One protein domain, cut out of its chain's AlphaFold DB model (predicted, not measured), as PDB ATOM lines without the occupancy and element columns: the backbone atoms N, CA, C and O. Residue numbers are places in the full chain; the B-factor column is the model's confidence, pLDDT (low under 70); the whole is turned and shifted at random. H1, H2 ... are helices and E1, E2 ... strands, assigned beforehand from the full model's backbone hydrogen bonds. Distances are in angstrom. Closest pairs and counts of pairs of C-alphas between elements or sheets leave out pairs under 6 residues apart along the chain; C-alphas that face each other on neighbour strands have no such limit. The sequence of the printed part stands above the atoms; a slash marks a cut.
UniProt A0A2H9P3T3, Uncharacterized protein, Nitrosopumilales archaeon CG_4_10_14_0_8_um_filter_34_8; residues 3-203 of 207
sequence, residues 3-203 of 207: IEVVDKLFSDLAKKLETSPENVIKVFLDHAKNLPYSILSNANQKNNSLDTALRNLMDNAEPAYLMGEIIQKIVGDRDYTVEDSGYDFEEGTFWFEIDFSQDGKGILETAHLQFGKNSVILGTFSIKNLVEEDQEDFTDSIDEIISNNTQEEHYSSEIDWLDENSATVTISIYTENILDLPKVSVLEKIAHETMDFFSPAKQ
ATOM      1  N   ILE A   3      97.030 153.356  86.835       35.19
ATOM      2  CA  ILE A   3      95.736 153.785  87.429       35.19
ATOM      3  C   ILE A   3      95.019 154.966  86.761       35.19
ATOM      4  O   ILE A   3      93.793 154.966  86.701       35.19
ATOM      5  N   GLU A   4      95.745 155.902  86.142       42.22
ATOM      6  CA  GLU A   4      95.151 157.015  85.407       42.22
ATOM      7  C   GLU A   4      94.155 156.525  84.362       42.22
ATOM      8  O   GLU A   4      93.211 157.236  84.094       42.22
ATOM      9  N   VAL A   5      94.299 155.325  83.791       46.66
ATOM     10  CA  VAL A   5      93.401 154.861  82.725       46.66
ATOM     11  C   VAL A   5      91.960 154.686  83.208       46.66
ATOM     12  O   VAL A   5      91.069 155.125  82.496       46.66
ATOM     13  N   VAL A   6      91.708 154.110  84.389       50.88
ATOM     14  CA  VAL A   6      90.341 153.793  84.858       50.88
ATOM     15  C   VAL A   6      89.650 155.038  85.415       50.88
ATOM     16  O   VAL A   6      88.559 155.386  84.966       50.88
ATOM     17  N   ASP A   7      90.315 155.768  86.311       54.38
ATOM     18  CA  ASP A   7      89.767 157.006  86.874       54.38
ATOM     19  C   ASP A   7      89.567 158.072  85.799       54.38
ATOM     20  O   ASP A   7      88.546 158.763  85.782       54.38
ATOM     21  N   LYS A   8      90.505 158.193  84.848       60.56
ATOM     22  CA  LYS A   8      90.355 159.096  83.702       60.56
ATOM     23  C   LYS A   8      89.279 158.611  82.749       60.56
ATOM     24  O   LYS A   8      88.540 159.447  82.254       60.56
ATOM     25  N   LEU A   9      89.147 157.304  82.516       63.09
ATOM     26  CA  LEU A   9      88.078 156.752  81.685       63.09
ATOM     27  C   LEU A   9      86.708 157.131  82.256       63.09
ATOM     28  O   LEU A   9      85.911 157.735  81.540       63.09
ATOM     29  N   PHE A  10      86.443 156.842  83.535       66.25
ATOM     30  CA  PHE A  10      85.158 157.169  84.158       66.25
ATOM     31  C   PHE A  10      84.953 158.677  84.314       66.25
ATOM     32  O   PHE A  10      83.852 159.165  84.069       66.25
ATOM     33  N   SER A  11      86.004 159.438  84.626       68.06
ATOM     34  CA  SER A  11      85.935 160.905  84.691       68.06
ATOM     35  C   SER A  11      85.665 161.545  83.327       68.06
ATOM     36  O   SER A  11      84.889 162.498  83.231       68.06
ATOM     37  N   ASP A  12      86.286 161.049  82.258       62.91
ATOM     38  CA  ASP A  12      86.095 161.561  80.901       62.91
ATOM     39  C   ASP A  12      84.725 161.147  80.344       62.91
ATOM     40  O   ASP A  12      84.071 161.948  79.671       62.91
ATOM     41  N   LEU A  13      84.239 159.946  80.679       60.31
ATOM     42  CA  LEU A  13      82.864 159.512  80.402       60.31
ATOM     43  C   LEU A  13      81.835 160.361  81.151       60.31
ATOM     44  O   LEU A  13      80.876 160.820  80.540       60.31
ATOM     45  N   ALA A  14      82.049 160.626  82.440       63.94
ATOM     46  CA  ALA A  14      81.166 161.455  83.256       63.94
ATOM     47  C   ALA A  14      81.031 162.873  82.686       63.94
ATOM     48  O   ALA A  14      79.920 163.376  82.525       63.94
ATOM     49  N   LYS A  15      82.155 163.477  82.273       66.88
ATOM     50  CA  LYS A  15      82.162 164.778  81.586       66.88
ATOM     51  C   LYS A  15      81.374 164.753  80.279       66.88
ATOM     52  O   LYS A  15      80.637 165.695  80.011       66.88
ATOM     53  N   LYS A  16      81.527 163.705  79.463       59.88
ATOM     54  CA  LYS A  16      80.810 163.566  78.182       59.88
ATOM     55  C   LYS A  16      79.310 163.348  78.360       59.88
ATOM     56  O   LYS A  16      78.534 163.826  77.545       59.88
ATOM     57  N   LEU A  17      78.922 162.620  79.402       56.66
ATOM     58  CA  LEU A  17      77.532 162.282  79.708       56.66
ATOM     59  C   LEU A  17      76.845 163.330  80.600       56.66
ATOM     60  O   LEU A  17      75.717 163.101  81.025       56.66
ATOM     61  N   GLU A  18      77.525 164.445  80.898       70.38
ATOM     62  CA  GLU A  18      77.052 165.510  81.795       70.38
ATOM     63  C   GLU A  18      76.499 164.966  83.125       70.38
ATOM     64  O   GLU A  18      75.488 165.423  83.656       70.38
ATOM     65  N   THR A  19      77.174 163.955  83.672       63.78
ATOM     66  CA  THR A  19      76.778 163.270  84.904       63.78
ATOM     67  C   THR A  19      77.974 163.130  85.842       63.78
ATOM     68  O   THR A  19      79.089 163.541  85.521       63.78
ATOM     69  N   SER A  20      77.749 162.581  87.032       70.44
ATOM     70  CA  SER A  20      78.824 162.315  87.984       70.44
ATOM     71  C   SER A  20      79.492 160.957  87.699       70.44
ATOM     72  O   SER A  20      78.816 160.044  87.209       70.44
ATOM     73  N   PRO A  21      80.796 160.781  87.987       64.62
ATOM     74  CA  PRO A  21      81.474 159.487  87.855       64.62
ATOM     75  C   PRO A  21      80.744 158.356  88.587       64.62
ATOM     76  O   PRO A  21      80.611 157.264  88.045       64.62
ATOM     77  N   GLU A  22      80.170 158.642  89.757       65.75
ATOM     78  CA  GLU A  22      79.390 157.696  90.559       65.75
ATOM     79  C   GLU A  22      78.160 157.180  89.799       65.75
ATOM     80  O   GLU A  22      77.853 155.990  89.843       65.75
ATOM     81  N   ASN A  23      77.469 158.048  89.053       59.16
ATOM     82  CA  ASN A  23      76.333 157.642  88.223       59.16
ATOM     83  C   ASN A  23      76.772 156.800  87.020       59.16
ATOM     84  O   ASN A  23      76.065 155.860  86.656       59.16
ATOM     85  N   VAL A  24      77.926 157.105  86.413       61.66
ATOM     86  CA  VAL A  24      78.491 156.283  85.327       61.66
ATOM     87  C   VAL A  24      78.833 154.892  85.849       61.66
ATOM     88  O   VAL A  24      78.435 153.906  85.236       61.66
ATOM     89  N   ILE A  25      79.504 154.814  87.000       63.75
ATOM     90  CA  ILE A  25      79.875 153.563  87.669       63.75
ATOM     91  C   ILE A  25      78.627 152.763  88.051       63.75
ATOM     92  O   ILE A  25      78.573 151.559  87.823       63.75
ATOM     93  N   LYS A  26      77.579 153.414  88.563       62.28
ATOM     94  CA  LYS A  26      76.327 152.732  88.906       62.28
ATOM     95  C   LYS A  26      75.649 152.111  87.683       62.28
ATOM     96  O   LYS A  26      75.325 150.930  87.704       62.28
ATOM     97  N   VAL A  27      75.476 152.883  86.606       59.53
ATOM     98  CA  VAL A  27      74.898 152.378  85.344       59.53
ATOM     99  C   VAL A  27      75.745 151.242  84.776       59.53
ATOM    100  O   VAL A  27      75.211 150.273  84.240       59.53
ATOM    101  N   PHE A  28      77.061 151.360  84.914       65.38
ATOM    102  CA  PHE A  28      78.032 150.364  84.505       65.38
ATOM    103  C   PHE A  28      77.886 149.040  85.277       65.38
ATOM    104  O   PHE A  28      77.764 147.990  84.646       65.38
ATOM    105  N   LEU A  29      77.827 149.077  86.612       61.84
ATOM    106  CA  LEU A  29      77.647 147.887  87.455       61.84
ATOM    107  C   LEU A  29      76.278 147.232  87.227       61.84
ATOM    108  O   LEU A  29      76.195 146.011  87.085       61.84
ATOM    109  N   ASP A  30      75.223 148.046  87.106       59.09
ATOM    110  CA  ASP A  30      73.867 147.574  86.804       59.09
ATOM    111  C   ASP A  30      73.811 146.850  85.446       59.09
ATOM    112  O   ASP A  30      73.087 145.866  85.300       59.09
ATOM    113  N   HIS A  31      74.584 147.292  84.446       60.38
ATOM    114  CA  HIS A  31      74.662 146.600  83.156       60.38
ATOM    115  C   HIS A  31      75.508 145.333  83.216       60.38
ATOM    116  O   HIS A  31      75.116 144.344  82.606       60.38
ATOM    117  N   ALA A  32      76.625 145.330  83.950       58.97
ATOM    118  CA  ALA A  32      77.480 144.151  84.073       58.97
ATOM    119  C   ALA A  32      76.715 142.935  84.629       58.97
ATOM    120  O   ALA A  32      76.838 141.841  84.087       58.97
ATOM    121  N   LYS A  33      75.844 143.150  85.626       54.16
ATOM    122  CA  LYS A  33      74.954 142.113  86.191       54.16
ATOM    123  C   LYS A  33      73.886 141.604  85.220       54.16
ATOM    124  O   LYS A  33      73.336 140.528  85.412       54.16
ATOM    125  N   ASN A  34      73.565 142.389  84.193       51.16
ATOM    126  CA  ASN A  34      72.521 142.088  83.217       51.16
ATOM    127  C   ASN A  34      73.079 141.753  81.827       51.16
ATOM    128  O   ASN A  34      72.288 141.653  80.888       51.16
ATOM    129  N   LEU A  35      74.404 141.604  81.666       51.81
ATOM    130  CA  LEU A  35      75.038 141.259  80.392       51.81
ATOM    131  C   LEU A  35      74.546 139.874  79.940       51.81
ATOM    132  O   LEU A  35      74.936 138.862  80.523       51.81
ATOM    133  N   PRO A  36      73.701 139.781  78.894       41.94
ATOM    134  CA  PRO A  36      73.286 138.495  78.376       41.94
ATOM    135  C   PRO A  36      74.468 137.873  77.638       41.94
ATOM    136  O   PRO A  36      75.111 138.527  76.810       41.94
ATOM    137  N   TYR A  37      74.663 136.576  77.860       40.34
ATOM    138  CA  TYR A  37      75.627 135.699  77.187       40.34
ATOM    139  C   TYR A  37      75.761 135.951  75.660       40.34
ATOM    140  O   TYR A  37      76.829 135.827  75.067       40.34
ATOM    141  N   SER A  38      74.677 136.387  75.004       37.19
ATOM    142  CA  SER A  38      74.596 136.633  73.558       37.19
ATOM    143  C   SER A  38      75.267 137.912  73.037       37.19
ATOM    144  O   SER A  38      75.449 138.035  71.826       37.19
ATOM    145  N   ILE A  39      75.603 138.893  73.883       42.22
ATOM    146  CA  ILE A  39      76.350 140.088  73.427       42.22
ATOM    147  C   ILE A  39      77.848 139.764  73.304       42.22
ATOM    148  O   ILE A  39      78.521 140.269  72.405       42.22
ATOM    149  N   LEU A  40      78.346 138.822  74.110       38.38
ATOM    150  CA  LEU A  40      79.744 138.385  74.109       38.38
ATOM    151  C   LEU A  40      80.091 137.504  72.895       38.38
ATOM    152  O   LEU A  40      81.199 137.584  72.368       38.38
ATOM    153  N   SER A  41      79.129 136.752  72.344       34.50
ATOM    154  CA  SER A  41      79.365 135.912  71.157       34.50
ATOM    155  C   SER A  41      79.592 136.701  69.858       34.50
ATOM    156  O   SER A  41      80.096 136.140  68.886       34.50
ATOM    157  N   ASN A  42      79.246 137.995  69.815       32.41
ATOM    158  CA  ASN A  42      79.500 138.865  68.657       32.41
ATOM    159  C   ASN A  42      80.864 139.581  68.715       32.41
ATOM    160  O   ASN A  42      81.324 140.081  67.685       32.41
ATOM    161  N   ALA A  43      81.554 139.577  69.863       38.69
ATOM    162  CA  ALA A  43      82.937 140.056  69.968       38.69
ATOM    163  C   ALA A  43      83.933 139.137  69.226       38.69
ATOM    164  O   ALA A  43      85.011 139.570  68.823       38.69
ATOM    165  N   ASN A  44      83.525 137.900  68.925       33.69
ATOM    166  CA  ASN A  44      84.308 136.901  68.192       33.69
ATOM    167  C   ASN A  44      84.580 137.225  66.707       33.69
ATOM    168  O   ASN A  44      85.209 136.424  66.015       33.69
ATOM    169  N   GLN A  45      84.130 138.369  66.174       37.34
ATOM    170  CA  GLN A  45      84.297 138.691  64.748       37.34
ATOM    171  C   GLN A  45      85.291 139.804  64.413       37.34
ATOM    172  O   GLN A  45      85.547 140.030  63.227       37.34
ATOM    173  N   LYS A  46      85.907 140.486  65.386       34.72
ATOM    174  CA  LYS A  46      86.940 141.486  65.068       34.72
ATOM    175  C   LYS A  46      88.134 141.365  66.003       34.72
ATOM    176  O   LYS A  46      88.051 141.727  67.166       34.72
ATOM    177  N   ASN A  47      89.254 140.917  65.431       36.38
ATOM    178  CA  ASN A  47      90.625 141.058  65.932       36.38
ATOM    179  C   ASN A  47      90.968 142.534  66.211       36.38
ATOM    180  O   ASN A  47      91.765 143.145  65.500       36.38
ATOM    181  N   ASN A  48      90.354 143.134  67.221       41.59
ATOM    182  CA  ASN A  48      90.661 144.484  67.640       41.59
ATOM    183  C   ASN A  48      91.566 144.391  68.862       41.59
ATOM    184  O   ASN A  48      91.219 143.793  69.877       41.59
ATOM    185  N   SER A  49      92.761 144.968  68.742       43.22
ATOM    186  CA  SER A  49      93.621 145.198  69.896       43.22
ATOM    187  C   SER A  49      92.822 145.941  70.967       43.22
ATOM    188  O   SER A  49      91.971 146.768  70.642       43.22
ATOM    189  N   LEU A  50      93.107 145.677  72.240       40.38
ATOM    190  CA  LEU A  50      92.481 146.401  73.345       40.38
ATOM    191  C   LEU A  50      92.618 147.930  73.177       40.38
ATOM    192  O   LEU A  50      91.701 148.665  73.502       40.38
ATOM    193  N   ASP A  51      93.699 148.404  72.554       39.22
ATOM    194  CA  ASP A  51      93.867 149.808  72.157       39.22
ATOM    195  C   ASP A  51      92.800 150.314  71.168       39.22
ATOM    196  O   ASP A  51      92.406 151.478  71.212       39.22
ATOM    197  N   THR A  52      92.329 149.461  70.258       43.12
ATOM    198  CA  THR A  52      91.265 149.777  69.290       43.12
ATOM    199  C   THR A  52      89.897 149.763  69.960       43.12
ATOM    200  O   THR A  52      89.086 150.644  69.684       43.12
ATOM    201  N   ALA A  53      89.660 148.816  70.869       44.78
ATOM    202  CA  ALA A  53      88.494 148.823  71.747       44.78
ATOM    203  C   ALA A  53      88.444 150.124  72.563       44.78
ATOM    204  O   ALA A  53      87.509 150.903  72.407       44.78
ATOM    205  N   LEU A  54      89.516 150.439  73.301       42.56
ATOM    206  CA  LEU A  54      89.667 151.651  74.115       42.56
ATOM    207  C   LEU A  54      89.519 152.954  73.308       42.56
ATOM    208  O   LEU A  54      88.950 153.921  73.811       42.56
ATOM    209  N   ARG A  55      89.990 153.004  72.052       43.00
ATOM    210  CA  ARG A  55      89.792 154.168  71.167       43.00
ATOM    211  C   ARG A  55      88.362 154.289  70.650       43.00
ATOM    212  O   ARG A  55      87.797 155.372  70.749       43.00
ATOM    213  N   ASN A  56      87.762 153.202  70.165       40.69
ATOM    214  CA  ASN A  56      86.361 153.203  69.728       40.69
ATOM    215  C   ASN A  56      85.408 153.580  70.879       40.69
ATOM    216  O   ASN A  56      84.377 154.206  70.649       40.69
ATOM    217  N   LEU A  57      85.806 153.266  72.113       44.94
ATOM    218  CA  LEU A  57      85.163 153.648  73.369       44.94
ATOM    219  C   LEU A  57      85.155 155.143  73.668       44.94
ATOM    220  O   LEU A  57      84.191 155.659  74.233       44.94
ATOM    221  N   MET A  58      86.224 155.857  73.312       46.47
ATOM    222  CA  MET A  58      86.226 157.313  73.424       46.47
ATOM    223  C   MET A  58      85.251 157.946  72.425       46.47
ATOM    224  O   MET A  58      84.757 159.045  72.689       46.47
ATOM    225  N   ASP A  59      84.957 157.258  71.324       48.91
ATOM    226  CA  ASP A  59      84.185 157.797  70.210       48.91
ATOM    227  C   ASP A  59      82.690 157.416  70.260       48.91
ATOM    228  O   ASP A  59      81.868 158.179  69.759       48.91
ATOM    229  N   ASN A  60      82.306 156.301  70.901       45.12
ATOM    230  CA  ASN A  60      80.910 155.855  71.046       45.12
ATOM    231  C   ASN A  60      80.677 155.255  72.445       45.12
ATOM    232  O   ASN A  60      81.081 154.131  72.724       45.12
ATOM    233  N   ALA A  61      80.064 156.014  73.351       43.03
ATOM    234  CA  ALA A  61      79.939 155.640  74.757       43.03
ATOM    235  C   ALA A  61      78.967 154.463  75.001       43.03
ATOM    236  O   ALA A  61      77.761 154.677  75.043       43.03
ATOM    237  N   GLU A  62      79.497 153.267  75.284       51.41
ATOM    238  CA  GLU A  62      78.830 152.240  76.105       51.41
ATOM    239  C   GLU A  62      79.841 151.604  77.084       51.41
ATOM    240  O   GLU A  62      80.546 150.654  76.739       51.41
ATOM    241  N   PRO A  63      79.937 152.118  78.326       48.41
ATOM    242  CA  PRO A  63      80.846 151.605  79.359       48.41
ATOM    243  C   PRO A  63      80.705 150.099  79.641       48.41
ATOM    244  O   PRO A  63      81.693 149.439  79.951       48.41
ATOM    245  N   ALA A  64      79.500 149.542  79.490       48.12
ATOM    246  CA  ALA A  64      79.228 148.116  79.678       48.12
ATOM    247  C   ALA A  64      79.955 147.223  78.655       48.12
ATOM    248  O   ALA A  64      80.404 146.129  78.996       48.12
ATOM    249  N   TYR A  65      80.119 147.703  77.416       52.03
ATOM    250  CA  TYR A  65      80.764 146.949  76.342       52.03
ATOM    251  C   TYR A  65      82.265 146.759  76.608       52.03
ATOM    252  O   TYR A  65      82.793 145.668  76.415       52.03
ATOM    253  N   LEU A  66      82.936 147.786  77.151       55.25
ATOM    254  CA  LEU A  66      84.346 147.700  77.556       55.25
ATOM    255  C   LEU A  66      84.581 146.593  78.574       55.25
ATOM    256  O   LEU A  66      85.573 145.873  78.497       55.25
ATOM    257  N   MET A  67      83.701 146.501  79.566       60.53
ATOM    258  CA  MET A  67      83.901 145.549  80.642       60.53
ATOM    259  C   MET A  67      83.619 144.132  80.196       60.53
ATOM    260  O   MET A  67      84.385 143.237  80.535       60.53
ATOM    261  N   GLY A  68      82.592 143.953  79.362       62.28
ATOM    262  CA  GLY A  68      82.393 142.703  78.644       62.28
ATOM    263  C   GLY A  68      83.663 142.279  77.905       62.28
ATOM    264  O   GLY A  68      84.081 141.140  78.045       62.28
ATOM    265  N   GLU A  69      84.345 143.190  77.202       65.50
ATOM    266  CA  GLU A  69      85.600 142.875  76.503       65.50
ATOM    267  C   GLU A  69      86.788 142.587  77.443       65.50
ATOM    268  O   GLU A  69      87.572 141.679  77.161       65.50
ATOM    269  N   ILE A  70      86.939 143.320  78.554       68.75
ATOM    270  CA  ILE A  70      88.003 143.072  79.546       68.75
ATOM    271  C   ILE A  70      87.791 141.719  80.228       68.75
ATOM    272  O   ILE A  70      88.712 140.899  80.244       68.75
ATOM    273  N   ILE A  71      86.583 141.464  80.738       71.38
ATOM    274  CA  ILE A  71      86.219 140.192  81.366       71.38
ATOM    275  C   ILE A  71      86.382 139.065  80.346       71.38
ATOM    276  O   ILE A  71      87.093 138.112  80.632       71.38
ATOM    277  N   GLN A  72      85.849 139.195  79.126       71.19
ATOM    278  CA  GLN A  72      85.999 138.187  78.068       71.19
ATOM    279  C   GLN A  72      87.465 137.905  77.727       71.19
ATOM    280  O   GLN A  72      87.830 136.770  77.435       71.19
ATOM    281  N   LYS A  73      88.340 138.914  77.757       73.44
ATOM    282  CA  LYS A  73      89.767 138.718  77.485       73.44
ATOM    283  C   LYS A  73      90.466 137.918  78.588       73.44
ATOM    284  O   LYS A  73      91.373 137.141  78.275       73.44
ATOM    285  N   ILE A  74      90.070 138.132  79.843       78.56
ATOM    286  CA  ILE A  74      90.627 137.452  81.018       78.56
ATOM    287  C   ILE A  74      90.028 136.050  81.152       78.56
ATOM    288  O   ILE A  74      90.769 135.077  81.268       78.56
ATOM    289  N   VAL A  75      88.706 135.930  81.064       80.69
ATOM    290  CA  VAL A  75      87.966 134.666  81.154       80.69
ATOM    291  C   VAL A  75      88.203 133.768  79.936       80.69
ATOM    292  O   VAL A  75      88.300 132.549  80.069       80.69
ATOM    293  N   GLY A  76      88.368 134.357  78.751       77.12
ATOM    294  CA  GLY A  76      88.483 133.625  77.493       77.12
ATOM    295  C   GLY A  76      87.151 133.017  77.048       77.12
ATOM    296  O   GLY A  76      86.082 133.485  77.424       77.12
ATOM    297  N   ASP A  77      87.209 131.955  76.244       74.50
ATOM    298  CA  ASP A  77      86.039 131.319  75.613       74.50
ATOM    299  C   ASP A  77      85.231 130.406  76.561       74.50
ATOM    300  O   ASP A  77      84.615 129.435  76.116       74.50
ATOM    301  N   ARG A  78      85.288 130.636  77.878       71.56
ATOM    302  CA  ARG A  78      84.508 129.848  78.843       71.56
ATOM    303  C   ARG A  78      83.083 130.359  78.942       71.56
ATOM    304  O   ARG A  78      82.840 131.555  78.824       71.56
ATOM    305  N   ASP A  79      82.181 129.434  79.246       75.62
ATOM    306  CA  ASP A  79      80.857 129.781  79.731       75.62
ATOM    307  C   ASP A  79      80.964 130.243  81.187       75.62
ATOM    308  O   ASP A  79      81.537 129.548  82.025       75.62
ATOM    309  N   TYR A  80      80.458 131.444  81.472       77.50
ATOM    310  CA  TYR A  80      80.461 132.042  82.802       77.50
ATOM    311  C   TYR A  80      79.211 132.882  83.056       77.50
ATOM    312  O   TYR A  80      78.571 133.375  82.121       77.50
ATOM    313  N   THR A  81      78.898 133.073  84.335       78.81
ATOM    314  CA  THR A  81      77.914 134.050  84.818       78.81
ATOM    315  C   THR A  81      78.606 135.027  85.763       78.81
ATOM    316  O   THR A  81      79.486 134.632  86.521       78.81
ATOM    317  N   VAL A  82      78.240 136.310  85.705       79.06
ATOM    318  CA  VAL A  82      78.657 137.293  86.716       79.06
ATOM    319  C   VAL A  82      77.612 137.278  87.828       79.06
ATOM    320  O   VAL A  82      76.504 137.776  87.629       79.06
ATOM    321  N   GLU A  83      77.948 136.682  88.968       83.44
ATOM    322  CA  GLU A  83      77.040 136.526  90.115       83.44
ATOM    323  C   GLU A  83      76.885 137.834  90.891       83.44
ATOM    324  O   GLU A  83      75.786 138.213  91.304       83.44
ATOM    325  N   ASP A  84      77.989 138.560  91.056       82.00
ATOM    326  CA  ASP A  84      78.001 139.842  91.744       82.00
ATOM    327  C   ASP A  84      79.062 140.780  91.155       82.00
ATOM    328  O   ASP A  84      79.976 140.374  90.436       82.00
ATOM    329  N   SER A  85      78.904 142.073  91.409       80.44
ATOM    330  CA  SER A  85      79.848 143.103  90.992       80.44
ATOM    331  C   SER A  85      79.706 144.346  91.857       80.44
ATOM    332  O   SER A  85      78.617 144.669  92.348       80.44
ATOM    333  N   GLY A  86      80.805 145.080  92.005       75.50
ATOM    334  CA  GLY A  86      80.833 146.271  92.838       75.50
ATOM    335  C   GLY A  86      81.940 147.251  92.485       75.50
ATOM    336  O   GLY A  86      82.792 147.007  91.630       75.50
ATOM    337  N   TYR A  87      81.887 148.396  93.159       73.25
ATOM    338  CA  TYR A  87      82.921 149.418  93.127       73.25
ATOM    339  C   TYR A  87      83.140 149.960  94.533       73.25
ATOM    340  O   TYR A  87      82.187 150.368  95.201       73.25
ATOM    341  N   ASP A  88      84.392 149.967  94.957       75.00
ATOM    342  CA  ASP A  88      84.851 150.612  96.172       75.00
ATOM    343  C   ASP A  88      85.343 152.024  95.833       75.00
ATOM    344  O   ASP A  88      86.320 152.198  95.102       75.00
ATOM    345  N   PHE A  89      84.645 153.036  96.352       67.38
ATOM    346  CA  PHE A  89      84.982 154.445  96.141       67.38
ATOM    347  C   PHE A  89      86.191 154.906  96.956       67.38
ATOM    348  O   PHE A  89      86.835 155.878  96.564       67.38
ATOM    349  N   GLU A  90      86.487 154.256  98.081       71.25
ATOM    350  CA  GLU A  90      87.645 154.595  98.908       71.25
ATOM    351  C   GLU A  90      88.924 154.059  98.261       71.25
ATOM    352  O   GLU A  90      89.913 154.784  98.141       71.25
ATOM    353  N   GLU A  91      88.866 152.824  97.761       70.00
ATOM    354  CA  GLU A  91      89.997 152.142  97.123       70.00
ATOM    355  C   GLU A  91      90.065 152.353  95.599       70.00
ATOM    356  O   GLU A  91      91.015 151.910  94.946       70.00
ATOM    357  N   GLY A  92      89.066 153.006  94.998       67.94
ATOM    358  CA  GLY A  92      88.989 153.245  93.553       67.94
ATOM    359  C   GLY A  92      88.983 151.951  92.734       67.94
ATOM    360  O   GLY A  92      89.611 151.872  91.676       67.94
ATOM    361  N   THR A  93      88.334 150.912  93.254       74.25
ATOM    362  CA  THR A  93      88.504 149.533  92.789       74.25
ATOM    363  C   THR A  93      87.175 148.941  92.344       74.25
ATOM    364  O   THR A  93      86.205 148.965  93.092       74.25
ATOM    365  N   PHE A  94      87.117 148.386  91.134       77.62
ATOM    366  CA  PHE A  94      85.956 147.645  90.639       77.62
ATOM    367  C   PHE A  94      86.207 146.143  90.706       77.62
ATOM    368  O   PHE A  94      87.337 145.698  90.499       77.62
ATOM    369  N   TRP A  95      85.160 145.364  90.965       84.94
ATOM    370  CA  TRP A  95      85.275 143.913  91.056       84.94
ATOM    371  C   TRP A  95      84.082 143.161  90.460       84.94
ATOM    372  O   TRP A  95      82.981 143.709  90.349       84.94
ATOM    373  N   PHE A  96      84.321 141.901  90.088       84.81
ATOM    374  CA  PHE A  96      83.323 140.947  89.597       84.81
ATOM    375  C   PHE A  96      83.535 139.580  90.226       84.81
ATOM    376  O   PHE A  96      84.658 139.079  90.243       84.81
ATOM    377  N   GLU A  97      82.440 138.964  90.650       87.44
ATOM    378  CA  GLU A  97      82.380 137.557  91.027       87.44
ATOM    379  C   GLU A  97      81.877 136.758  89.833       87.44
ATOM    380  O   GLU A  97      80.776 136.992  89.326       87.44
ATOM    381  N   ILE A  98      82.705 135.835  89.362       85.19
ATOM    382  CA  ILE A  98      82.455 135.020  88.184       85.19
ATOM    383  C   ILE A  98      82.236 133.581  88.623       85.19
ATOM    384  O   ILE A  98      83.107 132.978  89.246       85.19
ATOM    385  N   ASP A  99      81.092 133.022  88.246       84.12
ATOM    386  CA  ASP A  99      80.766 131.615  88.440       84.12
ATOM    387  C   ASP A  99      80.965 130.829  87.138       84.12
ATOM    388  O   ASP A  99      80.425 131.179  86.081       84.12
ATOM    389  N   PHE A 100      81.738 129.746  87.232       82.25
ATOM    390  CA  PHE A 100      81.984 128.791  86.151       82.25
ATOM    391  C   PHE A 100      81.236 127.468  86.340       82.25
ATOM    392  O   PHE A 100      81.393 126.561  85.522       82.25
ATOM    393  N   SER A 101      80.413 127.324  87.382       72.81
ATOM    394  CA  SER A 101      79.703 126.082  87.713       72.81
ATOM    395  C   SER A 101      78.859 125.528  86.557       72.81
ATOM    396  O   SER A 101      78.650 124.317  86.449       72.81
ATOM    397  N   GLN A 102      78.406 126.402  85.655       68.12
ATOM    398  CA  GLN A 102      77.583 126.051  84.498       68.12
ATOM    399  C   GLN A 102      78.383 125.528  83.296       68.12
ATOM    400  O   GLN A 102      77.786 124.971  82.375       68.12
ATOM    401  N   ASP A 103      79.712 125.660  83.287       67.81
ATOM    402  CA  ASP A 103      80.545 125.332  82.124       67.81
ATOM    403  C   ASP A 103      80.798 123.822  81.943       67.81
ATOM    404  O   ASP A 103      81.313 123.380  80.912       67.81
ATOM    405  N   GLY A 104      80.446 123.015  82.949       62.31
ATOM    406  CA  GLY A 104      80.559 121.557  82.930       62.31
ATOM    407  C   GLY A 104      81.992 121.000  82.937       62.31
ATOM    408  O   GLY A 104      82.150 119.779  82.907       62.31
ATOM    409  N   LYS A 105      83.030 121.846  82.988       67.31
ATOM    410  CA  LYS A 105      84.449 121.460  83.104       67.31
ATOM    411  C   LYS A 105      84.879 121.316  84.563       67.31
ATOM    412  O   LYS A 105      85.733 120.484  84.848       67.31
ATOM    413  N   GLY A 106      84.254 122.074  85.470       60.69
ATOM    414  CA  GLY A 106      84.150 121.758  86.904       60.69
ATOM    415  C   GLY A 106      85.445 121.744  87.721       60.69
ATOM    416  O   GLY A 106      85.471 121.099  88.764       60.69
ATOM    417  N   ILE A 107      86.513 122.397  87.254       77.94
ATOM    418  CA  ILE A 107      87.801 122.420  87.968       77.94
ATOM    419  C   ILE A 107      88.022 123.756  88.655       77.94
ATOM    420  O   ILE A 107      88.194 123.777  89.862       77.94
ATOM    421  N   LEU A 108      87.949 124.865  87.924       83.00
ATOM    422  CA  LEU A 108      87.836 126.181  88.546       83.00
ATOM    423  C   LEU A 108      86.352 126.477  88.778       83.00
ATOM    424  O   LEU A 108      85.590 126.478  87.807       83.00
ATOM    425  N   GLU A 109      85.969 126.695  90.035       83.44
ATOM    426  CA  GLU A 109      84.575 126.873  90.460       83.44
ATOM    427  C   GLU A 109      84.162 128.341  90.327       83.44
ATOM    428  O   GLU A 109      83.186 128.652  89.644       83.44
ATOM    429  N   THR A 110      84.961 129.247  90.890       85.56
ATOM    430  CA  THR A 110      84.728 130.692  90.825       85.56
ATOM    431  C   THR A 110      86.010 131.453  90.503       85.56
ATOM    432  O   THR A 110      87.125 130.965  90.731       85.56
ATOM    433  N   ALA A 111      85.854 132.667  89.973       86.44
ATOM    434  CA  ALA A 111      86.914 133.661  89.984       86.44
ATOM    435  C   ALA A 111      86.420 135.031  90.445       86.44
ATOM    436  O   ALA A 111      85.400 135.519  89.970       86.44
ATOM    437  N   HIS A 112      87.206 135.682  91.293       89.38
ATOM    438  CA  HIS A 112      87.042 137.082  91.642       89.38
ATOM    439  C   HIS A 112      88.024 137.915  90.814       89.38
ATOM    440  O   HIS A 112      89.242 137.732  90.892       89.38
ATOM    441  N   LEU A 113      87.503 138.827  89.994       86.94
ATOM    442  CA  LEU A 113      88.308 139.777  89.230       86.94
ATOM    443  C   LEU A 113      88.234 141.135  89.902       86.94
ATOM    444  O   LEU A 113      87.172 141.745  89.905       86.94
ATOM    445  N   GLN A 114      89.361 141.628  90.401       84.88
ATOM    446  CA  GLN A 114      89.487 142.955  90.980       84.88
ATOM    447  C   GLN A 114      90.387 143.827  90.114       84.88
ATOM    448  O   GLN A 114      91.442 143.406  89.639       84.88
ATOM    449  N   PHE A 115      90.018 145.089  89.966       78.56
ATOM    450  CA  PHE A 115      90.728 146.026  89.127       78.56
ATOM    451  C   PHE A 115      90.806 147.395  89.791       78.56
ATOM    452  O   PHE A 115      89.796 148.012  90.124       78.56
ATOM    453  N   GLY A 116      92.024 147.891  89.957       71.38
ATOM    454  CA  GLY A 116      92.281 149.134  90.668       71.38
ATOM    455  C   GLY A 116      93.776 149.395  90.746       71.38
ATOM    456  O   GLY A 116      94.517 149.095  89.807       71.38
ATOM    457  N   LYS A 117      94.233 149.922  91.884       69.69
ATOM    458  CA  LYS A 117      95.664 150.139  92.145       69.69
ATOM    459  C   LYS A 117      96.487 148.857  92.059       69.69
ATOM    460  O   LYS A 117      97.561 148.875  91.463       69.69
ATOM    461  N   ASN A 118      95.936 147.778  92.603       74.50
ATOM    462  CA  ASN A 118      96.416 146.419  92.418       74.50
ATOM    463  C   ASN A 118      95.271 145.637  91.780       74.50
ATOM    464  O   ASN A 118      94.209 145.482  92.386       74.50
ATOM    465  N   SER A 119      95.471 145.213  90.538       81.19
ATOM    466  CA  SER A 119      94.529 144.322  89.873       81.19
ATOM    467  C   SER A 119      94.808 142.900  90.343       81.19
ATOM    468  O   SER A 119      95.970 142.512  90.476       81.19
ATOM    469  N   VAL A 120      93.750 142.147  90.624       86.25
ATOM    470  CA  VAL A 120      93.828 140.799  91.182       86.25
ATOM    471  C   VAL A 120      92.929 139.887  90.377       86.25
ATOM    472  O   VAL A 120      91.799 140.245  90.048       86.25
ATOM    473  N   ILE A 121      93.430 138.697  90.084       87.31
ATOM    474  CA  ILE A 121      92.585 137.568  89.738       87.31
ATOM    475  C   ILE A 121      92.714 136.532  90.842       87.31
ATOM    476  O   ILE A 121      93.815 136.112  91.197       87.31
ATOM    477  N   LEU A 122      91.569 136.170  91.394       90.38
ATOM    478  CA  LEU A 122      91.417 135.232  92.487       90.38
ATOM    479  C   LEU A 122      90.664 134.027  91.944       90.38
ATOM    480  O   LEU A 122      89.568 134.193  91.426       90.38
ATOM    481  N   GLY A 123      91.254 132.840  91.997       90.56
ATOM    482  CA  GLY A 123      90.633 131.603  91.534       90.56
ATOM    483  C   GLY A 123      90.450 130.629  92.678       90.56
ATOM    484  O   GLY A 123      91.405 130.399  93.416       90.56
ATOM    485  N   THR A 124      89.265 130.030  92.791       91.25
ATOM    486  CA  THR A 124      88.984 129.027  93.826       91.25
ATOM    487  C   THR A 124      88.618 127.687  93.203       91.25
ATOM    488  O   THR A 124      87.818 127.613  92.264       91.25
ATOM    489  N   PHE A 125      89.220 126.620  93.725       89.94
ATOM    490  CA  PHE A 125      88.903 125.247  93.352       89.94
ATOM    491  C   PHE A 125      89.009 124.296  94.540       89.94
ATOM    492  O   PHE A 125      89.731 124.538  95.507       89.94
ATOM    493  N   SER A 126      88.298 123.178  94.438       89.31
ATOM    494  CA  SER A 126      88.212 122.176  95.495       89.31
ATOM    495  C   SER A 126      88.957 120.898  95.112       89.31
ATOM    496  O   SER A 126      88.759 120.344  94.028       89.31
ATOM    497  N   ILE A 127      89.763 120.365  96.031       87.06
ATOM    498  CA  ILE A 127      90.446 119.076  95.873       87.06
ATOM    499  C   ILE A 127      89.825 118.069  96.835       87.06
ATOM    500  O   ILE A 127      89.563 118.367  97.999       87.06
ATOM    501  N   LYS A 128      89.578 116.854  96.343       84.94
ATOM    502  CA  LYS A 128      88.951 115.768  97.106       84.94
ATOM    503  C   LYS A 128      89.777 114.499  97.008       84.94
ATOM    504  O   LYS A 128      90.358 114.220  95.959       84.94
ATOM    505  N   ASN A 129      89.688 113.667  98.042       80.50
ATOM    506  CA  ASN A 129      90.419 112.404  98.161       80.50
ATOM    507  C   ASN A 129      91.940 112.605  98.237       80.50
ATOM    508  O   ASN A 129      92.690 111.809  97.667       80.50
ATOM    509  N   LEU A 130      92.375 113.660  98.927       78.50
ATOM    510  CA  LEU A 130      93.766 113.809  99.333       78.50
ATOM    511  C   LEU A 130      94.148 112.584 100.170       78.50
ATOM    512  O   LEU A 130      93.387 112.155 101.033       78.50
ATOM    513  N   VAL A 131      95.289 111.972  99.868       73.25
ATOM    514  CA  VAL A 131      95.872 110.950 100.743       73.25
ATOM    515  C   VAL A 131      96.756 111.691 101.730       73.25
ATOM    516  O   VAL A 131      97.607 112.426 101.249       73.25
ATOM    517  N   GLU A 132      96.554 111.482 103.040       64.00
ATOM    518  CA  GLU A 132      97.326 112.070 104.157       64.00
ATOM    519  C   GLU A 132      98.662 112.694 103.716       64.00
ATOM    520  O   GLU A 132      99.639 111.976 103.457       64.00
ATOM    521  N   GLU A 133      98.677 114.022 103.629       61.72
ATOM    522  CA  GLU A 133      99.878 114.826 103.417       61.72
ATOM    523  C   GLU A 133     100.124 115.720 104.631       61.72
ATOM    524  O   GLU A 133      99.185 116.104 105.333       61.72
ATOM    525  N   ASP A 134     101.395 116.033 104.883       63.06
ATOM    526  CA  ASP A 134     101.738 117.096 105.820       63.06
ATOM    527  C   ASP A 134     101.268 118.437 105.230       63.06
ATOM    528  O   ASP A 134     101.442 118.700 104.038       63.06
ATOM    529  N   GLN A 135     100.631 119.278 106.042       68.19
ATOM    530  CA  GLN A 135     100.005 120.516 105.561       68.19
ATOM    531  C   GLN A 135     101.046 121.530 105.058       68.19
ATOM    532  O   GLN A 135     100.750 122.330 104.165       68.19
ATOM    533  N   GLU A 136     102.260 121.490 105.616       70.25
ATOM    534  CA  GLU A 136     103.386 122.330 105.193       70.25
ATOM    535  C   GLU A 136     103.877 121.913 103.793       70.25
ATOM    536  O   GLU A 136     103.921 122.746 102.889       70.25
ATOM    537  N   ASP A 137     104.083 120.610 103.565       79.88
ATOM    538  CA  ASP A 137     104.478 120.051 102.259       79.88
ATOM    539  C   ASP A 137     103.431 120.324 101.160       79.88
ATOM    540  O   ASP A 137     103.774 120.524  99.986       79.88
ATOM    541  N   PHE A 138     102.146 120.344 101.535       83.94
ATOM    542  CA  PHE A 138     101.050 120.658 100.622       83.94
ATOM    543  C   PHE A 138     101.128 122.112 100.139       83.94
ATOM    544  O   PHE A 138     101.055 122.367  98.937       83.94
ATOM    545  N   THR A 139     101.320 123.059 101.061       85.56
ATOM    546  CA  THR A 139     101.393 124.495 100.741       85.56
ATOM    547  C   THR A 139     102.598 124.805  99.854       85.56
ATOM    548  O   THR A 139     102.436 125.428  98.804       85.56
ATOM    549  N   ASP A 140     103.776 124.278 100.196       87.75
ATOM    550  CA  ASP A 140     105.000 124.461  99.406       87.75
ATOM    551  C   ASP A 140     104.852 123.911  97.978       87.75
ATOM    552  O   ASP A 140     105.296 124.523  97.003       87.75
ATOM    553  N   SER A 141     104.175 122.768  97.832       90.00
ATOM    554  CA  SER A 141     103.897 122.166  96.527       90.00
ATOM    555  C   SER A 141     102.932 123.013  95.689       90.00
ATOM    556  O   SER A 141     103.111 123.120  94.474       90.00
ATOM    557  N   ILE A 142     101.917 123.631  96.307       90.38
ATOM    558  CA  ILE A 142     101.006 124.563  95.622       90.38
ATOM    559  C   ILE A 142     101.781 125.780  95.114       90.38
ATOM    560  O   ILE A 142     101.653 126.130  93.939       90.38
ATOM    561  N   ASP A 143     102.615 126.385  95.957       89.75
ATOM    562  CA  ASP A 143     103.418 127.552  95.586       89.75
ATOM    563  C   ASP A 143     104.412 127.220  94.463       89.75
ATOM    564  O   ASP A 143     104.543 127.981  93.497       89.75
ATOM    565  N   GLU A 144     105.043 126.041  94.503       90.81
ATOM    566  CA  GLU A 144     105.889 125.562  93.408       90.81
ATOM    567  C   GLU A 144     105.090 125.443  92.099       90.81
ATOM    568  O   GLU A 144     105.535 125.929  91.053       90.81
ATOM    569  N   ILE A 145     103.890 124.855  92.129       92.06
ATOM    570  CA  ILE A 145     103.030 124.742  90.941       92.06
ATOM    571  C   ILE A 145     102.636 126.129  90.427       92.06
ATOM    572  O   ILE A 145     102.737 126.363  89.220       92.06
ATOM    573  N   ILE A 146     102.231 127.062  91.294       90.56
ATOM    574  CA  ILE A 146     101.890 128.431  90.883       90.56
ATOM    575  C   ILE A 146     103.092 129.068  90.190       90.56
ATOM    576  O   ILE A 146     102.962 129.506  89.045       90.56
ATOM    577  N   SER A 147     104.269 129.036  90.820       90.44
ATOM    578  CA  SER A 147     105.498 129.633  90.287       90.44
ATOM    579  C   SER A 147     105.908 129.079  88.916       90.44
ATOM    580  O   SER A 147     106.407 129.815  88.069       90.44
ATOM    581  N   ASN A 148     105.643 127.796  88.652       89.81
ATOM    582  CA  ASN A 148     105.924 127.157  87.365       89.81
ATOM    583  C   ASN A 148     104.916 127.535  86.265       89.81
ATOM    584  O   ASN A 148     105.173 127.317  85.075       89.81
ATOM    585  N   ASN A 149     103.757 128.067  86.647       87.19
ATOM    586  CA  ASN A 149     102.640 128.359  85.753       87.19
ATOM    587  C   ASN A 149     102.391 129.849  85.533       87.19
ATOM    588  O   ASN A 149     101.728 130.206  84.557       87.19
ATOM    589  N   THR A 150     102.930 130.708  86.392       81.12
ATOM    590  CA  THR A 150     102.826 132.160  86.270       81.12
ATOM    591  C   THR A 150     104.196 132.798  86.066       81.12
ATOM    592  O   THR A 150     105.202 132.319  86.576       81.12
ATOM    593  N   GLN A 151     104.246 133.884  85.294       74.19
ATOM    594  CA  GLN A 151     105.438 134.743  85.208       74.19
ATOM    595  C   GLN A 151     105.401 135.872  86.248       74.19
ATOM    596  O   GLN A 151     106.342 136.660  86.327       74.19
ATOM    597  N   GLU A 152     104.318 135.955  87.025       73.69
ATOM    598  CA  GLU A 152     104.097 137.007  88.009       73.69
ATOM    599  C   GLU A 152     104.856 136.721  89.307       73.69
ATOM    600  O   GLU A 152     104.752 135.641  89.887       73.69
ATOM    601  N   GLU A 153     105.580 137.722  89.804       67.56
ATOM    602  CA  GLU A 153     106.303 137.641  91.082       67.56
ATOM    603  C   GLU A 153     105.389 137.856  92.299       67.56
ATOM    604  O   GLU A 153     105.812 137.700  93.444       67.56
ATOM    605  N   HIS A 154     104.138 138.253  92.068       85.50
ATOM    606  CA  HIS A 154     103.194 138.607  93.118       85.50
ATOM    607  C   HIS A 154     101.986 137.680  93.057       85.50
ATOM    608  O   HIS A 154     101.001 137.953  92.375       85.50
ATOM    609  N   TYR A 155     102.066 136.580  93.797       90.56
ATOM    610  CA  TYR A 155     100.944 135.684  94.033       90.56
ATOM    611  C   TYR A 155     100.861 135.311  95.513       90.56
ATOM    612  O   TYR A 155     101.815 135.494  96.271       90.56
ATOM    613  N   SER A 156      99.707 134.796  95.916       90.69
ATOM    614  CA  SER A 156      99.516 134.110  97.190       90.69
ATOM    615  C   SER A 156      98.579 132.922  97.009       90.69
ATOM    616  O   SER A 156      97.735 132.911  96.106       90.69
ATOM    617  N   SER A 157      98.735 131.930  97.875       91.25
ATOM    618  CA  SER A 157      97.827 130.802  98.010       91.25
ATOM    619  C   SER A 157      97.235 130.793  99.423       91.25
ATOM    620  O   SER A 157      97.898 131.143 100.401       91.25
ATOM    621  N   GLU A 158      95.958 130.447  99.522       92.50
ATOM    622  CA  GLU A 158      95.251 130.193 100.777       92.50
ATOM    623  C   GLU A 158      94.604 128.811 100.680       92.50
ATOM    624  O   GLU A 158      94.058 128.440  99.636       92.50
ATOM    625  N   ILE A 159      94.730 128.022 101.748       91.19
ATOM    626  CA  ILE A 159      94.280 126.631 101.793       91.19
ATOM    627  C   ILE A 159      93.361 126.460 102.994       91.19
ATOM    628  O   ILE A 159      93.803 126.464 104.145       91.19
ATOM    629  N   ASP A 160      92.085 126.243 102.700       90.81
ATOM    630  CA  ASP A 160      91.055 125.956 103.685       90.81
ATOM    631  C   ASP A 160      90.778 124.451 103.721       90.81
ATOM    632  O   ASP A 160      90.142 123.885 102.828       90.81
ATOM    633  N   TRP A 161      91.250 123.780 104.772       87.62
ATOM    634  CA  TRP A 161      90.988 122.355 104.984       87.62
ATOM    635  C   TRP A 161      89.527 122.129 105.379       87.62
ATOM    636  O   TRP A 161      89.059 122.625 106.405       87.62
ATOM    637  N   LEU A 162      88.809 121.346 104.572       86.69
ATOM    638  CA  LEU A 162      87.405 121.007 104.816       86.69
ATOM    639  C   LEU A 162      87.288 119.773 105.719       86.69
ATOM    640  O   LEU A 162      86.443 119.724 106.614       86.69
ATOM    641  N   ASP A 163      88.147 118.783 105.485       85.00
ATOM    642  CA  ASP A 163      88.324 117.588 106.307       85.00
ATOM    643  C   ASP A 163      89.720 116.976 106.080       85.00
ATOM    644  O   ASP A 163      90.572 117.566 105.419       85.00
ATOM    645  N   GLU A 164      89.970 115.785 106.633       80.94
ATOM    646  CA  GLU A 164      91.260 115.080 106.525       80.94
ATOM    647  C   GLU A 164      91.675 114.760 105.078       80.94
ATOM    648  O   GLU A 164      92.846 114.496 104.826       80.94
ATOM    649  N   ASN A 165      90.738 114.767 104.121       84.56
ATOM    650  CA  ASN A 165      90.971 114.327 102.746       84.56
ATOM    651  C   ASN A 165      90.501 115.351 101.698       84.56
ATOM    652  O   ASN A 165      90.368 115.004 100.514       84.56
ATOM    653  N   SER A 166      90.203 116.586 102.095       88.06
ATOM    654  CA  SER A 166      89.751 117.624 101.174       88.06
ATOM    655  C   SER A 166      90.091 119.031 101.642       88.06
ATOM    656  O   SER A 166      90.088 119.344 102.833       88.06
ATOM    657  N   ALA A 167      90.363 119.887 100.663       90.44
ATOM    658  CA  ALA A 167      90.696 121.284 100.870       90.44
ATOM    659  C   ALA A 167      90.133 122.136  99.733       90.44
ATOM    660  O   ALA A 167      90.010 121.676  98.589       90.44
ATOM    661  N   THR A 168      89.822 123.383 100.055       91.69
ATOM    662  CA  THR A 168      89.600 124.451  99.088       91.69
ATOM    663  C   THR A 168      90.898 125.231  98.946       91.69
ATOM    664  O   THR A 168      91.527 125.587  99.941       91.69
ATOM    665  N   VAL A 169      91.320 125.457  97.706       91.88
ATOM    666  CA  VAL A 169      92.519 126.227  97.381       91.88
ATOM    667  C   VAL A 169      92.092 127.498  96.675       91.88
ATOM    668  O   VAL A 169      91.410 127.455  95.645       91.88
ATOM    669  N   THR A 170      92.534 128.621  97.221       93.62
ATOM    670  CA  THR A 170      92.313 129.951  96.675       93.62
ATOM    671  C   THR A 170      93.652 130.533  96.246       93.62
ATOM    672  O   THR A 170      94.590 130.630  97.031       93.62
ATOM    673  N   ILE A 171      93.758 130.907  94.974       92.75
ATOM    674  CA  ILE A 171      94.976 131.464  94.379       92.75
ATOM    675  C   ILE A 171      94.709 132.907  94.010       92.75
ATOM    676  O   ILE A 171      93.811 133.173  93.216       92.75
ATOM    677  N   SER A 172      95.531 133.816  94.518       92.06
ATOM    678  CA  SER A 172      95.517 135.225  94.135       92.06
ATOM    679  C   SER A 172      96.745 135.543  93.300       92.06
ATOM    680  O   SER A 172      97.864 135.273  93.727       92.06
ATOM    681  N   ILE A 173      96.561 136.154  92.132       89.50
ATOM    682  CA  ILE A 173      97.661 136.704  91.331       89.50
ATOM    683  C   ILE A 173      97.456 138.208  91.191       89.50
ATOM    684  O   ILE A 173      96.391 138.659  90.762       89.50
ATOM    685  N   TYR A 174      98.479 138.973  91.564       88.44
ATOM    686  CA  TYR A 174      98.454 140.426  91.663       88.44
ATOM    687  C   TYR A 174      99.311 141.060  90.574       88.44
ATOM    688  O   TYR A 174     100.433 140.637  90.317       88.44
ATOM    689  N   THR A 175      98.822 142.157  90.005       81.50
ATOM    690  CA  THR A 175      99.618 143.000  89.114       81.50
ATOM    691  C   THR A 175      99.218 144.467  89.229       81.50
ATOM    692  O   THR A 175      98.055 144.820  89.442       81.50
ATOM    693  N   GLU A 176     100.191 145.361  89.068       73.94
ATOM    694  CA  GLU A 176      99.943 146.804  88.985       73.94
ATOM    695  C   GLU A 176      99.344 147.218  87.628       73.94
ATOM    696  O   GLU A 176      98.892 148.354  87.460       73.94
ATOM    697  N   ASN A 177      99.372 146.322  86.637       71.94
ATOM    698  CA  ASN A 177      98.873 146.566  85.294       71.94
ATOM    699  C   ASN A 177      97.824 145.519  84.922       71.94
ATOM    700  O   ASN A 177      98.141 144.370  84.648       71.94
ATOM    701  N   ILE A 178      96.569 145.956  84.815       68.50
ATOM    702  CA  ILE A 178      95.426 145.136  84.385       68.50
ATOM    703  C   ILE A 178      95.684 144.320  83.107       68.50
ATOM    704  O   ILE A 178      95.090 143.265  82.918       68.50
ATOM    705  N   LEU A 179      96.556 144.795  82.211       66.56
ATOM    706  CA  LEU A 179      96.872 144.101  80.960       66.56
ATOM    707  C   LEU A 179      97.755 142.873  81.140       66.56
ATOM    708  O   LEU A 179      97.767 142.021  80.251       66.56
ATOM    709  N   ASP A 180      98.453 142.820  82.266       75.88
ATOM    710  CA  ASP A 180      99.357 141.746  82.645       75.88
ATOM    711  C   ASP A 180      98.637 140.731  83.553       75.88
ATOM    712  O   ASP A 180      99.210 139.701  83.890       75.88
ATOM    713  N   LEU A 181      97.356 140.963  83.904       79.44
ATOM    714  CA  LEU A 181      96.567 139.964  84.626       79.44
ATOM    715  C   LEU A 181      96.531 138.665  83.812       79.44
ATOM    716  O   LEU A 181      96.175 138.693  82.621       79.44
ATOM    717  N   PRO A 182      96.854 137.517  84.428       84.06
ATOM    718  CA  PRO A 182      96.805 136.263  83.718       84.06
ATOM    719  C   PRO A 182      95.359 135.920  83.369       84.06
ATOM    720  O   PRO A 182      94.399 136.295  84.043       84.06
ATOM    721  N   LYS A 183      95.208 135.170  82.281       85.62
ATOM    722  CA  LYS A 183      93.909 134.625  81.896       85.62
ATOM    723  C   LYS A 183      93.463 133.565  82.899       85.62
ATOM    724  O   LYS A 183      94.296 132.852  83.452       85.62
ATOM    725  N   VAL A 184      92.154 133.359  83.003       85.19
ATOM    726  CA  VAL A 184      91.534 132.260  83.761       85.19
ATOM    727  C   VAL A 184      92.135 130.901  83.388       85.19
ATOM    728  O   VAL A 184      92.336 130.066  84.261       85.19
ATOM    729  N   SER A 185      92.542 130.702  82.131       85.31
ATOM    730  CA  SER A 185      93.214 129.471  81.694       85.31
ATOM    731  C   SER A 185      94.524 129.164  82.434       85.31
ATOM    732  O   SER A 185      94.947 128.013  82.476       85.31
ATOM    733  N   VAL A 186      95.201 130.176  82.989       89.00
ATOM    734  CA  VAL A 186      96.387 129.980  83.839       89.00
ATOM    735  C   VAL A 186      95.971 129.394  85.187       89.00
ATOM    736  O   VAL A 186      96.555 128.401  85.612       89.00
ATOM    737  N   LEU A 187      94.923 129.939  85.814       89.62
ATOM    738  CA  LEU A 187      94.359 129.387  87.049       89.62
ATOM    739  C   LEU A 187      93.842 127.962  86.847       89.62
ATOM    740  O   LEU A 187      94.098 127.097  87.674       89.62
ATOM    741  N   GLU A 188      93.173 127.689  85.723       87.69
ATOM    742  CA  GLU A 188      92.737 126.332  85.378       87.69
ATOM    743  C   GLU A 188      93.918 125.373  85.258       87.69
ATOM    744  O   GLU A 188      93.860 124.256  85.765       87.69
ATOM    745  N   LYS A 189      95.000 125.801  84.598       90.12
ATOM    746  CA  LYS A 189      96.209 124.988  84.464       90.12
ATOM    747  C   LYS A 189      96.805 124.667  85.833       90.12
ATOM    748  O   LYS A 189      97.128 123.509  86.080       90.12
ATOM    749  N   ILE A 190      96.876 125.653  86.726       91.75
ATOM    750  CA  ILE A 190      97.341 125.448  88.101       91.75
ATOM    751  C   ILE A 190      96.424 124.473  88.845       91.75
ATOM    752  O   ILE A 190      96.918 123.518  89.441       91.75
ATOM    753  N   ALA A 191      95.105 124.657  88.772       90.31
ATOM    754  CA  ALA A 191      94.137 123.774  89.418       90.31
ATOM    755  C   ALA A 191      94.254 122.326  88.908       90.31
ATOM    756  O   ALA A 191      94.308 121.383  89.695       90.31
ATOM    757  N   HIS A 192      94.391 122.140  87.594       90.25
ATOM    758  CA  HIS A 192      94.627 120.835  86.980       90.25
ATOM    759  C   HIS A 192      95.925 120.179  87.454       90.25
ATOM    760  O   HIS A 192      95.912 119.009  87.838       90.25
ATOM    761  N   GLU A 193      97.043 120.906  87.400       91.31
ATOM    762  CA  GLU A 193      98.348 120.385  87.813       91.31
ATOM    763  C   GLU A 193      98.355 120.044  89.304       91.31
ATOM    764  O   GLU A 193      98.873 118.996  89.683       91.31
ATOM    765  N   THR A 194      97.682 120.856  90.118       89.88
ATOM    766  CA  THR A 194      97.450 120.613  91.542       89.88
ATOM    767  C   THR A 194      96.670 119.318  91.772       89.88
ATOM    768  O   THR A 194      97.145 118.413  92.458       89.88
ATOM    769  N   MET A 195      95.489 119.174  91.162       86.56
ATOM    770  CA  MET A 195      94.659 117.973  91.313       86.56
ATOM    771  C   MET A 195      95.379 116.705  90.839       86.56
ATOM    772  O   MET A 195      95.226 115.639  91.434       86.56
ATOM    773  N   ASP A 196      96.159 116.803  89.762       86.81
ATOM    774  CA  ASP A 196      96.942 115.691  89.233       86.81
ATOM    775  C   ASP A 196      98.111 115.330  90.166       86.81
ATOM    776  O   ASP A 196      98.346 114.147  90.439       86.81
ATOM    777  N   PHE A 197      98.813 116.335  90.704       86.06
ATOM    778  CA  PHE A 197      99.921 116.177  91.650       86.06
ATOM    779  C   PHE A 197      99.485 115.449  92.924       86.06
ATOM    780  O   PHE A 197     100.133 114.471  93.306       86.06
ATOM    781  N   PHE A 198      98.358 115.859  93.509       84.12
ATOM    782  CA  PHE A 198      97.796 115.266  94.728       84.12
ATOM    783  C   PHE A 198      96.835 114.101  94.462       84.12
ATOM    784  O   PHE A 198      96.144 113.623  95.362       84.12
ATOM    785  N   SER A 199      96.773 113.603  93.224       82.38
ATOM    786  CA  SER A 199      95.933 112.452  92.916       82.38
ATOM    787  C   SER A 199      96.469 111.178  93.596       82.38
ATOM    788  O   SER A 199      97.683 110.920  93.586       82.38
ATOM    789  N   PRO A 200      95.585 110.273  94.066       76.88
ATOM    790  CA  PRO A 200      96.003 108.996  94.652       76.88
ATOM    791  C   PRO A 200      96.871 108.139  93.718       76.88
ATOM    792  O   PRO A 200      97.635 107.281  94.167       76.88
ATOM    793  N   ALA A 201      96.736 108.335  92.401       75.00
ATOM    794  CA  ALA A 201      97.514 107.631  91.390       75.00
ATOM    795  C   ALA A 201      98.976 108.099  91.350       75.00
ATOM    796  O   ALA A 201      99.871 107.261  91.218       75.00
ATOM    797  N   LYS A 202      99.237 109.407  91.487       74.88
ATOM    798  CA  LYS A 202     100.604 109.948  91.487       74.88
ATOM    799  C   LYS A 202     101.303 109.800  92.830       74.88
ATOM    800  O   LYS A 202     102.485 109.460  92.845       74.88
ATOM    801  N   GLN A 203     100.588 109.945  93.943       68.69
ATOM    802  CA  GLN A 203     101.179 109.819  95.281       68.69
ATOM    803  C   GLN A 203     101.697 108.400  95.581       68.69
ATOM    804  O   GLN A 203     102.736 108.240  96.219       68.69
TER     805      GLN A 203
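This is residues 3 to 203 of the 207 residues of an uncharacterized protein of Nitrosopumilales archaeon CG_4_10_14_0_8_um_filter_34_8 (UniProt A0A2H9P3T3). A twisted, curled sheet of six strands forms a long wall, with H6 and H7 packed over one face toward its E5 edge and a cluster of helices, H1 to H5, gathered at the other end of the domain. In that cluster H2 packs along the edge strand E1, H4 and H5 make a helical hairpin, and H1 lies farther out, across H2; short H8 sits at the far end, beyond H7. The printed part has 201 residues with eight named helices and six named strands, in the order H1 H2 H3 H4 H5 E1 E2 E3 E4 H6 E5 E6 H7 H8, and its class is mixed, helices and strands. The sheet's order is E1 E2 E3 E4 E6 E5, antiparallel throughout. The whole is compact by its radius of gyration of the C-alphas, 18.7 A, yet elongated, with spans of 61 by 33 by 27 A.

H1 runs from residue 4, C-alpha at (95.151, 157.015, 85.407), to residue 16, 17.3 A. H2 is residues 21 to 32, 16.3 A, H3 residues 37 to 40, H4 residues 50 to 59, 14.4 A, and H5 residues 63 to 75, 18.5 A. Then come E1, residues 81 to 88, 21.2 A, E2, residues 93 to 99, 20.0 A, E3, residues 110 to 115, 16.6 A, and E4, residues 119 to 128, 30.0 A, which begins at C-alpha (94.529, 144.322, 89.873). H6, residues 135 to 149, is 21.5 A long. E5 is residues 155 to 163, 25.2 A, and E6 residues 166 to 175, 29.8 A. H7, residues 184 to 197, is 19.8 A long, and H8, residues 200 to 203, ends at C-alpha (101.179, 109.819, 95.281).

H5 is the hub, touching four helices. With residues 63 to 68 it touches H2 at a steep tilt of 54 degrees, closest C-alphas Phe 28 and Ala 64, 5.5 A. H4 touches it at a shallow tilt of 7 degrees, opposite ways, closest C-alphas Ala 53 and Leu 66, 7.2 A. H3 only just touches it, with 3 pairs of C-alphas within 8 A, and H5 and H7 only just touch, only at their ends, closest C-alphas Val 75 and Val 184, 5.0 A. H1 touches H2 about perpendicular, 80 degrees, closest C-alphas Ala 14 and Pro 21, 5.0 A. E1 to E4 form a meander, each strand the antiparallel neighbour of the one before. Within hydrogen-bond range are N 83 and O 97 of E1 and E2, 2.9 A; N 98 and O 111 of E2 and E3, 2.8 A; N 112 and O 122 of E3 and E4, 2.8 A; N 123 and O 171 of E4 and E6, 2.9 A; and N 158 and O 170 of E5 and E6, 2.8 A. E4, H6 and E5 make a split strand-helix-strand unit, with E6 between the strands and a right-handed crossover. The sheet and H2, H6 and H7 on one face of it make two layers. H2 lies over E1 at a height over the sheet of 9.1 A. H7 lies over E4 and E6 at 9.0 A, and H6 over E6 and E5 at 9.1 A; H6 and H7 touch at a steep tilt of 44 degrees, closest C-alphas Ile 146 and Ile 190, 6.1 A. H8 is close to H7 but not clearly touching, closest C-alphas Asp 196 and Lys 202, 7.2 A. In H1, H2, H4, H6 and H7 every O i to N i+4 pair is within hydrogen-bond range; in H5 8 of 9 are, and H3 and H8 are too short for such a pair.

The two C-alphas farthest apart are those of Glu 18 and Gln 203, 62.2 A. The printed part has no cut, and no link is long. The mean pLDDT of the printed part is 71.5; 82 residues are under 70, among them residues 3 to 17 and 21 to 70.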